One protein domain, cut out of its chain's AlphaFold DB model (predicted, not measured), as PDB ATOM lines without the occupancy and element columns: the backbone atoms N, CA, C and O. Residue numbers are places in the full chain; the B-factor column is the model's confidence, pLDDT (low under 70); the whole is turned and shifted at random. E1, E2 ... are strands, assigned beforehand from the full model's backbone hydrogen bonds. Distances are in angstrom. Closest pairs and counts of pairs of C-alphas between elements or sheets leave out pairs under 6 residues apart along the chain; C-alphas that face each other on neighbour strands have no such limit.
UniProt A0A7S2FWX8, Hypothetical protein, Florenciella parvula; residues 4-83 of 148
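This is residues 4 to 83 of the 148 residues of the protein "Hypothetical protein" of Florenciella parvula (UniProt A0A7S2FWX8). Long loops with little regular structure join two small ribbons: parallel E1 and E2 toward one end, then the antiparallel hairpin E3 and E4, then residues 69 to 83. The 80 printed residues include 23 in named strands, E1 to E4 in order, class all strand. The whole is loose, radius of gyration of the C-alphas 15.1 A, spanning 54 by 27 by 18 A.

Start at E1, residues 4 to 8; its parallel neighbour is E2, residues 28 to 33, with N 5 and O 29 within hydrogen-bond range at 2.9 A. In the hairpin of E3, residues 53 to 58, and E4, residues 63 to 68, N 58 and O 63 are 2.8 A apart. E1 and E3 are only just apart, at 8.2 A.

Find C-alpha 4 at (34.771, -3.780, 37.115); E4 runs 15.4 A to C-alpha 68 at (26.930, 24.107, 42.463).

The printed part has no cut, long links to E2 and E3, and pLDDT under 70 at residues 13 to 27 and 82 to 83.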
ATOM      1  N   LEU A   4      35.340  -4.633  36.078       78.94
ATOM      2  CA  LEU A   4      34.771  -3.780  37.115       78.94
ATOM      3  C   LEU A   4      34.914  -2.313  36.693       78.94
ATOM      4  O   LEU A   4      36.031  -1.850  36.465       78.94
ATOM      5  N   VAL A   5      33.796  -1.595  36.593       83.12
ATOM      6  CA  VAL A   5      33.749  -0.187  36.178       83.12
ATOM      7  C   VAL A   5      33.237   0.666  37.334       83.12
ATOM      8  O   VAL A   5      32.165   0.407  37.877       83.12
ATOM      9  N   PHE A   6      33.988   1.704  37.697       84.12
ATOM     10  CA  PHE A   6      33.547   2.703  38.669       84.12
ATOM     11  C   PHE A   6      32.943   3.893  37.934       84.12
ATOM     12  O   PHE A   6      33.621   4.562  37.157       84.12
ATOM     13  N   GLU A   7      31.667   4.155  38.181       87.00
ATOM     14  CA  GLU A   7      30.967   5.317  37.649       87.00
ATOM     15  C   GLU A   7      30.955   6.421  38.711       87.00
ATOM     16  O   GLU A   7      30.621   6.174  39.875       87.00
ATOM     17  N   CYS A   8      31.349   7.635  38.313       87.75
ATOM     18  CA  CYS A   8      31.354   8.797  39.194       87.75
ATOM     19  C   CYS A   8      29.936   9.097  39.692       87.75
ATOM     20  O   CYS A   8      29.040   9.395  38.902       87.75
ATOM     21  N   ALA A   9      29.743   9.051  41.008       86.69
ATOM     22  CA  ALA A   9      28.478   9.379  41.651       86.69
ATOM     23  C   ALA A   9      28.708   9.962  43.049       86.69
ATOM     24  O   ALA A   9      29.702   9.655  43.705       86.69
ATOM     25  N   ASN A  10      27.754  10.751  43.547       86.69
ATOM     26  CA  ASN A  10      27.751  11.216  44.933       86.69
ATOM     27  C   ASN A  10      27.232  10.115  45.880       86.69
ATOM     28  O   ASN A  10      26.162  10.235  46.469       86.69
ATOM     29  N   SER A  11      27.957   8.999  45.963       81.88
ATOM     30  CA  SER A  11      27.660   7.900  46.883       81.88
ATOM     31  C   SER A  11      28.948   7.374  47.503       81.88
ATOM     32  O   SER A  11      29.905   7.047  46.796       81.88
ATOM     33  N   ALA A  12      28.960   7.271  48.833       73.25
ATOM     34  CA  ALA A  12      30.038   6.627  49.581       73.25
ATOM     35  C   ALA A  12      29.890   5.096  49.596       73.25
ATOM     36  O   ALA A  12      30.874   4.375  49.772       73.25
ATOM     37  N   THR A  13      28.668   4.587  49.416       67.88
ATOM     38  CA  THR A  13      28.403   3.153  49.330       67.88
ATOM     39  C   THR A  13      28.574   2.699  47.888       67.88
ATOM     40  O   THR A  13      27.851   3.122  46.986       67.88
ATOM     41  N   ALA A  14      29.541   1.805  47.688       61.75
ATOM     42  CA  ALA A  14      29.741   1.047  46.462       61.75
ATOM     43  C   ALA A  14      28.594   0.035  46.290       61.75
ATOM     44  O   ALA A  14      28.772  -1.168  46.472       61.75
ATOM     45  N   SER A  15      27.393   0.537  46.011       64.88
ATOM     46  CA  SER A  15      26.242  -0.299  45.695       64.88
ATOM     47  C   SER A  15      26.192  -0.511  44.180       64.88
ATOM     48  O   SER A  15      26.167   0.475  43.434       64.88
ATOM     49  N   PRO A  16      26.200  -1.760  43.685       65.25
ATOM     50  CA  PRO A  16      25.998  -2.025  42.269       65.25
ATOM     51  C   PRO A  16      24.563  -1.634  41.898       65.25
ATOM     52  O   PRO A  16      23.599  -2.250  42.346       65.25
ATOM     53  N   ASN A  17      24.414  -0.573  41.102       59.94
ATOM     54  CA  ASN A  17      23.105   0.030  40.822       59.94
ATOM     55  C   ASN A  17      22.318  -0.724  39.729       59.94
ATOM     56  O   ASN A  17      21.150  -0.443  39.471       59.94
ATOM     57  N   LYS A  18      22.945  -1.710  39.075       56.09
ATOM     58  CA  LYS A  18      22.303  -2.586  38.091       56.09
ATOM     59  C   LYS A  18      22.681  -4.034  38.365       56.09
ATOM     60  O   LYS A  18      23.858  -4.379  38.428       56.09
ATOM     61  N   GLY A  19      21.653  -4.863  38.547       54.34
ATOM     62  CA  GLY A  19      21.797  -6.311  38.597       54.34
ATOM     63  C   GLY A  19      22.444  -6.827  37.316       54.34
ATOM     64  O   GLY A  19      22.275  -6.232  36.255       54.34
ATOM     65  N   TYR A  20      23.195  -7.916  37.453       53.31
ATOM     66  CA  TYR A  20      23.818  -8.687  36.382       53.31
ATOM     67  C   TYR A  20      22.918  -8.767  35.138       53.31
ATOM     68  O   TYR A  20      21.991  -9.574  35.093       53.31
ATOM     69  N   VAL A  21      23.177  -7.942  34.119       53.03
ATOM     70  CA  VAL A  21      22.589  -8.141  32.791       53.03
ATOM     71  C   VAL A  21      23.624  -8.894  31.975       53.03
ATOM     72  O   VAL A  21      24.495  -8.304  31.341       53.03
ATOM     73  N   ALA A  22      23.535 -10.221  32.025       52.81
ATOM     74  CA  ALA A  22      24.242 -11.117  31.123       52.81
ATOM     75  C   ALA A  22      23.566 -11.090  29.740       52.81
ATOM     76  O   ALA A  22      22.956 -12.065  29.309       52.81
ATOM     77  N   THR A  23      23.621  -9.951  29.054       53.75
ATOM     78  CA  THR A  23      23.388  -9.896  27.606       53.75
ATOM     79  C   THR A  23      24.756  -9.864  26.944       53.75
ATOM     80  O   THR A  23      25.405  -8.825  26.925       53.75
ATOM     81  N   ASP A  24      25.179 -11.037  26.469       53.72
ATOM     82  CA  ASP A  24      26.375 -11.301  25.659       53.72
ATOM     83  C   ASP A  24      27.738 -11.254  26.373       53.72
ATOM     84  O   ASP A  24      28.480 -10.292  26.245       53.72
ATOM     85  N   CYS A  25      28.103 -12.344  27.071       58.66
ATOM     86  CA  CYS A  25      29.474 -12.785  27.443       58.66
ATOM     87  C   CYS A  25      30.493 -11.742  27.979       58.66
ATOM     88  O   CYS A  25      31.692 -12.033  28.060       58.66
ATOM     89  N   ALA A  26      30.042 -10.555  28.375       55.81
ATOM     90  CA  ALA A  26      30.836  -9.478  28.938       55.81
ATOM     91  C   ALA A  26      30.249  -9.111  30.303       55.81
ATOM     92  O   ALA A  26      29.332  -8.300  30.417       55.81
ATOM     93  N   ASP A  27      30.785  -9.731  31.350       65.50
ATOM     94  CA  ASP A  27      30.395  -9.451  32.726       65.50
ATOM     95  C   ASP A  27      30.959  -8.079  33.141       65.50
ATOM     96  O   ASP A  27      32.101  -7.976  33.605       65.50
ATOM     97  N   GLN A  28      30.190  -7.006  32.929       70.88
ATOM     98  CA  GLN A  28      30.540  -5.669  33.415       70.88
ATOM     99  C   GLN A  28      29.765  -5.341  34.691       70.88
ATOM    100  O   GLN A  28      28.539  -5.234  34.677       70.88
ATOM    101  N   ILE A  29      30.483  -5.162  35.799       75.12
ATOM    102  CA  ILE A  29      29.897  -4.713  37.066       75.12
ATOM    103  C   ILE A  29      30.144  -3.213  37.176       75.12
ATOM    104  O   ILE A  29      31.293  -2.787  37.296       75.12
ATOM    105  N   THR A  30      29.070  -2.422  37.167       77.81
ATOM    106  CA  THR A  30      29.155  -0.970  37.368       77.81
ATOM    107  C   THR A  30      28.864  -0.618  38.818       77.81
ATOM    108  O   THR A  30      27.772  -0.870  39.336       77.81
ATOM    109  N   VAL A  31      29.844  -0.004  39.471       83.81
ATOM    110  CA  VAL A  31      29.758   0.461  40.852       83.81
ATOM    111  C   VAL A  31      29.702   1.978  40.849       83.81
ATOM    112  O   VAL A  31      30.636   2.641  40.404       83.81
ATOM    113  N   GLN A  32      28.618   2.534  41.379       86.31
ATOM    114  CA  GLN A  32      28.484   3.977  41.518       86.31
ATOM    115  C   GLN A  32      29.149   4.432  42.807       86.31
ATOM    116  O   GLN A  32      28.766   4.009  43.898       86.31
ATOM    117  N   SER A  33      30.177   5.265  42.682       87.25
ATOM    118  CA  SER A  33      30.860   5.829  43.840       87.25
ATOM    119  C   SER A  33      31.626   7.093  43.482       87.25
ATOM    120  O   SER A  33      32.023   7.304  42.335       87.25
ATOM    121  N   TRP A  34      31.938   7.892  44.493       88.75
ATOM    122  CA  TRP A  34      32.827   9.043  44.338       88.75
ATOM    123  C   TRP A  34      34.275   8.667  43.974       88.75
ATOM    124  O   TRP A  34      35.031   9.520  43.525       88.75
ATOM    125  N   TYR A  35      34.659   7.389  44.098       88.00
ATOM    126  CA  TYR A  35      35.976   6.885  43.701       88.00
ATOM    127  C   TYR A  35      36.096   6.778  42.179       88.00
ATOM    128  O   TYR A  35      37.204   6.711  41.658       88.00
ATOM    129  N   GLY A  36      34.964   6.776  41.465       88.06
ATOM    130  CA  GLY A  36      34.929   6.903  40.010       88.06
ATOM    131  C   GLY A  36      35.062   8.348  39.521       88.06
ATOM    132  O   GLY A  36      35.076   8.569  38.312       88.06
ATOM    133  N   CYS A  37      35.112   9.335  40.421       90.50
ATOM    134  CA  CYS A  37      35.190  10.746  40.054       90.50
ATOM    135  C   CYS A  37      36.640  11.238  39.904       90.50
ATOM    136  O   CYS A  37      37.540  10.721  40.569       90.50
ATOM    137  N   PRO A  38      36.878  12.263  39.067       90.50
ATOM    138  CA  PRO A  38      38.178  12.921  38.957       90.50
ATOM    139  C   PRO A  38      38.629  13.547  40.286       90.50
ATOM    140  O   PRO A  38      37.805  14.049  41.053       90.50
ATOM    141  N   LEU A  39      39.942  13.563  40.534       89.44
ATOM    142  CA  LEU A  39      40.543  14.061  41.784       89.44
ATOM    143  C   LEU A  39      40.362  15.574  41.980       89.44
ATOM    144  O   LEU A  39      40.504  16.083  43.092       89.44
ATOM    145  N   GLU A  40      40.065  16.302  40.908       89.81
ATOM    146  CA  GLU A  40      39.820  17.740  40.932       89.81
ATOM    147  C   GLU A  40      38.482  18.091  41.595       89.81
ATOM    148  O   GLU A  40      38.319  19.218  42.070       89.81
ATOM    149  N   CYS A  41      37.542  17.141  41.660       90.94
ATOM    150  CA  CYS A  41      36.260  17.326  42.325       90.94
ATOM    151  C   CYS A  41      36.393  17.076  43.833       90.94
ATOM    152  O   CYS A  41      36.587  15.933  44.254       90.94
ATOM    153  N   PRO A  42      36.280  18.122  44.670       90.88
ATOM    154  CA  PRO A  42      36.430  17.973  46.103       90.88
ATOM    155  C   PRO A  42      35.283  17.170  46.711       90.88
ATOM    156  O   PRO A  42      34.116  17.252  46.317       90.88
ATOM    157  N   VAL A  43      35.652  16.436  47.748       89.06
ATOM    158  CA  VAL A  43      34.750  15.705  48.617       89.06
ATOM    159  C   VAL A  43      34.757  16.395  49.975       89.06
ATOM    160  O   VAL A  43      35.802  16.488  50.621       89.06
ATOM    161  N   ALA A  44      33.598  16.865  50.420       85.31
ATOM    162  CA  ALA A  44      33.430  17.561  51.689       85.31
ATOM    163  C   ALA A  44      32.251  16.953  52.449       85.31
ATOM    164  O   ALA A  44      31.235  16.609  51.859       85.31
ATOM    165  N   GLY A  45      32.385  16.755  53.763       80.69
ATOM    166  CA  GLY A  45      31.286  16.207  54.571       80.69
ATOM    167  C   GLY A  45      30.862  14.778  54.203       80.69
ATOM    168  O   GLY A  45      29.752  14.380  54.521       80.69
ATOM    169  N   ARG A  46      31.748  13.995  53.568       84.50
ATOM    170  CA  ARG A  46      31.445  12.679  52.968       84.50
ATOM    171  C   ARG A  46      30.471  12.724  51.785       84.50
ATOM    172  O   ARG A  46      29.909  11.695  51.420       84.50
ATOM    173  N   GLU A  47      30.395  13.868  51.119       89.19
ATOM    174  CA  GLU A  47      29.639  14.042  49.888       89.19
ATOM    175  C   GLU A  47      30.518  14.714  48.823       89.19
ATOM    176  O   GLU A  47      31.338  15.598  49.098       89.19
ATOM    177  N   LEU A  48      30.379  14.264  47.581       91.62
ATOM    178  CA  LEU A  48      30.988  14.901  46.421       91.62
ATOM    179  C   LEU A  48      30.361  16.288  46.241       91.62
ATOM    180  O   LEU A  48      29.139  16.417  46.315       91.62
ATOM    181  N   CYS A  49      31.183  17.319  46.020       92.00
ATOM    182  CA  CYS A  49      30.708  18.704  45.910       92.00
ATOM    183  C   CYS A  49      29.838  19.138  47.107       92.00
ATOM    184  O   CYS A  49      28.804  19.781  46.925       92.00
ATOM    185  N   ALA A  50      30.217  18.704  48.320       91.06
ATOM    186  CA  ALA A  50      29.505  18.972  49.575       91.06
ATOM    187  C   ALA A  50      28.007  18.596  49.554       91.06
ATOM    188  O   ALA A  50      27.220  19.183  50.296       91.06
ATOM    189  N   GLY A  51      27.605  17.683  48.660       90.06
ATOM    190  CA  GLY A  51      26.207  17.286  48.465       90.06
ATOM    191  C   GLY A  51      25.320  18.363  47.845       90.06
ATOM    192  O   GLY A  51      24.101  18.214  47.834       90.06
ATOM    193  N   ARG A  52      25.918  19.447  47.346       91.31
ATOM    194  CA  ARG A  52      25.242  20.670  46.885       91.31
ATOM    195  C   ARG A  52      25.636  21.027  45.457       91.31
ATOM    196  O   ARG A  52      25.775  22.197  45.101       91.31
ATOM    197  N   GLY A  53      25.914  20.003  44.662       90.81
ATOM    198  CA  GLY A  53      26.277  20.161  43.270       90.81
ATOM    199  C   GLY A  53      26.688  18.857  42.609       90.81
ATOM    200  O   GLY A  53      26.680  17.776  43.203       90.81
ATOM    201  N   HIS A  54      27.092  18.983  41.349       91.38
ATOM    202  CA  HIS A  54      27.485  17.859  40.509       91.38
ATOM    203  C   HIS A  54      28.911  18.034  39.990       91.38
ATOM    204  O   HIS A  54      29.262  19.073  39.434       91.38
ATOM    205  N   CYS A  55      29.734  16.996  40.132       91.50
ATOM    206  CA  CYS A  55      31.049  16.949  39.502       91.50
ATOM    207  C   CYS A  55      30.889  16.678  38.005       91.50
ATOM    208  O   CYS A  55      30.287  15.674  37.614       91.50
ATOM    209  N   LYS A  56      31.439  17.548  37.158       91.00
ATOM    210  CA  LYS A  56      31.450  17.346  35.705       91.00
ATOM    211  C   LYS A  56      32.727  17.910  35.095       91.00
ATOM    212  O   LYS A  56      33.328  18.845  35.619       91.00
ATOM    213  N   TYR A  57      33.136  17.329  33.971       91.94
ATOM    214  CA  TYR A  57      34.228  17.857  33.169       91.94
ATOM    215  C   TYR A  57      33.809  19.153  32.467       91.94
ATOM    216  O   TYR A  57      32.824  19.174  31.726       91.94
ATOM    217  N   ASP A  58      34.560  20.222  32.710       91.50
ATOM    218  CA  ASP A  58      34.417  21.497  32.027       91.50
ATOM    219  C   ASP A  58      35.367  21.540  30.823       91.50
ATOM    220  O   ASP A  58      36.591  21.450  30.957       91.50
ATOM    221  N   THR A  59      34.787  21.659  29.631       91.56
ATOM    222  CA  THR A  59      35.516  21.685  28.360       91.56
ATOM    223  C   THR A  59      36.241  23.000  28.099       91.56
ATOM    224  O   THR A  59      37.210  23.002  27.341       91.56
ATOM    225  N   ASP A  60      35.811  24.094  28.725       88.94
ATOM    226  CA  ASP A  60      36.368  25.430  28.518       88.94
ATOM    227  C   ASP A  60      37.708  25.563  29.249       88.94
ATOM    228  O   ASP A  60      38.699  26.021  28.677       88.94
ATOM    229  N   ILE A  61      37.766  25.082  30.496       89.75
ATOM    230  CA  ILE A  61      38.994  25.072  31.314       89.75
ATOM    231  C   ILE A  61      39.751  23.735  31.273       89.75
ATOM    232  O   ILE A  61      40.822  23.621  31.868       89.75
ATOM    233  N   LYS A  62      39.217  22.731  30.563       91.06
ATOM    234  CA  LYS A  62      39.787  21.378  30.412       91.06
ATOM    235  C   LYS A  62      40.042  20.656  31.742       91.06
ATOM    236  O   LYS A  62      41.015  19.910  31.871       91.06
ATOM    237  N   GLN A  63      39.176  20.869  32.727       90.75
ATOM    238  CA  GLN A  63      39.297  20.289  34.067       90.75
ATOM    239  C   GLN A  63      37.925  19.913  34.620       90.75
ATOM    240  O   GLN A  63      36.916  20.528  34.282       90.75
ATOM    241  N   ALA A  64      37.878  18.907  35.492       92.25
ATOM    242  CA  ALA A  64      36.665  18.601  36.234       92.25
ATOM    243  C   ALA A  64      36.470  19.595  37.382       92.25
ATOM    244  O   ALA A  64      37.417  19.952  38.080       92.25
ATOM    245  N   ARG A  65      35.230  20.045  37.572       92.38
ATOM    246  CA  ARG A  65      34.857  20.917  38.688       92.38
ATOM    247  C   ARG A  65      33.439  20.638  39.164       92.38
ATOM    248  O   ARG A  65      32.641  20.013  38.462       92.38
ATOM    249  N   CYS A  66      33.131  21.130  40.357       92.81
ATOM    250  CA  CYS A  66      31.781  21.116  40.895       92.81
ATOM    251  C   CYS A  66      30.929  22.217  40.256       92.81
ATOM    252  O   CYS A  66      31.327  23.380  40.178       92.81
ATOM    253  N   PHE A  67      29.744  21.831  39.801       92.50
ATOM    254  CA  PHE A  67      28.682  22.730  39.378       92.50
ATOM    255  C   PHE A  67      27.675  22.807  40.518       92.50
ATOM    256  O   PHE A  67      26.960  21.837  40.766       92.50
ATOM    257  N   CYS A  68      27.697  23.925  41.239       92.19
ATOM    258  CA  CYS A  68      26.930  24.107  42.463       92.19
ATOM    259  C   CYS A  68      25.457  24.386  42.203       92.19
ATOM    260  O   CYS A  68      25.092  25.036  41.219       92.19
ATOM    261  N   ASP A  69      24.633  23.913  43.130       90.06
ATOM    262  CA  ASP A  69      23.213  24.207  43.174       90.06
ATOM    263  C   ASP A  69      22.969  25.675  43.540       90.06
ATOM    264  O   ASP A  69      23.829  26.385  44.071       90.06
ATOM    265  N   MET A  70      21.755  26.145  43.258       87.44
ATOM    266  CA  MET A  70      21.358  27.521  43.545       87.44
ATOM    267  C   MET A  70      21.568  27.869  45.021       87.44
ATOM    268  O   MET A  70      21.056  27.196  45.913       87.44
ATOM    269  N   GLY A  71      22.265  28.978  45.264       85.19
ATOM    270  CA  GLY A  71      22.549  29.461  46.614       85.19
ATOM    271  C   GLY A  71      23.831  28.904  47.236       85.19
ATOM    272  O   GLY A  71      24.093  29.192  48.406       85.19
ATOM    273  N   PHE A  72      24.625  28.143  46.477       89.12
ATOM    274  CA  PHE A  72      25.926  27.638  46.904       89.12
ATOM    275  C   PHE A  72      27.041  28.041  45.937       89.12
ATOM    276  O   PHE A  72      26.858  28.078  44.721       89.12
ATOM    277  N   GLU A  73      28.207  28.341  46.495       88.44
ATOM    278  CA  GLU A  73      29.420  28.704  45.766       88.44
ATOM    279  C   GLU A  73      30.663  28.091  46.436       88.44
ATOM    280  O   GLU A  73      30.561  27.324  47.396       88.44
ATOM    281  N   GLY A  74      31.842  28.381  45.888       87.88
ATOM    282  CA  GLY A  74      33.104  27.779  46.321       87.88
ATOM    283  C   GLY A  74      33.570  26.645  45.408       87.88
ATOM    284  O   GLY A  74      32.901  26.263  44.444       87.88
ATOM    285  N   LYS A  75      34.768  26.114  45.681       89.12
ATOM    286  CA  LYS A  75      35.404  25.091  44.828       89.12
ATOM    287  C   LYS A  75      34.647  23.757  44.883       89.12
ATOM    288  O   LYS A  75      34.685  22.988  43.921       89.12
ATOM    289  N   GLY A  76      33.982  23.488  45.998       89.88
ATOM    290  CA  GLY A  76      33.202  22.290  46.277       89.88
ATOM    291  C   GLY A  76      31.788  22.570  46.766       89.88
ATOM    292  O   GLY A  76      31.225  21.688  47.403       89.88
ATOM    293  N   CYS A  77      31.216  23.744  46.473       91.56
ATOM    294  CA  CYS A  77      29.856  24.128  46.879       91.56
ATOM    295  C   CYS A  77      29.650  24.180  48.404       91.56
ATOM    296  O   CYS A  77      28.549  23.968  48.922       91.56
ATOM    297  N   GLU A  78      30.734  24.437  49.132       89.19
ATOM    298  CA  GLU A  78      30.790  24.491  50.587       89.19
ATOM    299  C   GLU A  78      30.237  25.806  51.157       89.19
ATOM    300  O   GLU A  78      29.772  25.839  52.301       89.19
ATOM    301  N   GLU A  79      30.239  26.879  50.365       89.19
ATOM    302  CA  GLU A  79      29.842  28.213  50.805       89.19
ATOM    303  C   GLU A  79      28.371  28.467  50.473       89.19
ATOM    304  O   GLU A  79      27.949  28.361  49.325       89.19
ATOM    305  N   ALA A  80      27.564  28.814  51.477       86.94
ATOM    306  CA  ALA A  80      26.194  29.261  51.252       86.94
ATOM    307  C   ALA A  80      26.190  30.760  50.937       86.94
ATOM    308  O   ALA A  80      26.697  31.564  51.726       86.94
ATOM    309  N   THR A  81      25.551  31.159  49.840       79.31
ATOM    310  CA  THR A  81      25.375  32.574  49.509       79.31
ATOM    311  C   THR A  81      24.290  33.154  50.421       79.31
ATOM    312  O   THR A  81      23.105  33.190  50.084       79.31
ATOM    313  N   VAL A  82      24.664  33.559  51.635       62.25
ATOM    314  CA  VAL A  82      23.754  34.201  52.593       62.25
ATOM    315  C   VAL A  82      23.327  35.544  52.019       62.25
ATOM    316  O   VAL A  82      24.072  36.501  52.175       62.25
ATOM    317  N   ALA A  83      22.168  35.599  51.349       54.12
ATOM    318  CA  ALA A  83      21.318  36.769  51.068       54.12
ATOM    319  C   ALA A  83      22.002  38.145  50.872       54.12
ATOM    320  O   ALA A  83      21.395  39.192  51.100       54.12
TER     321      ALA A  83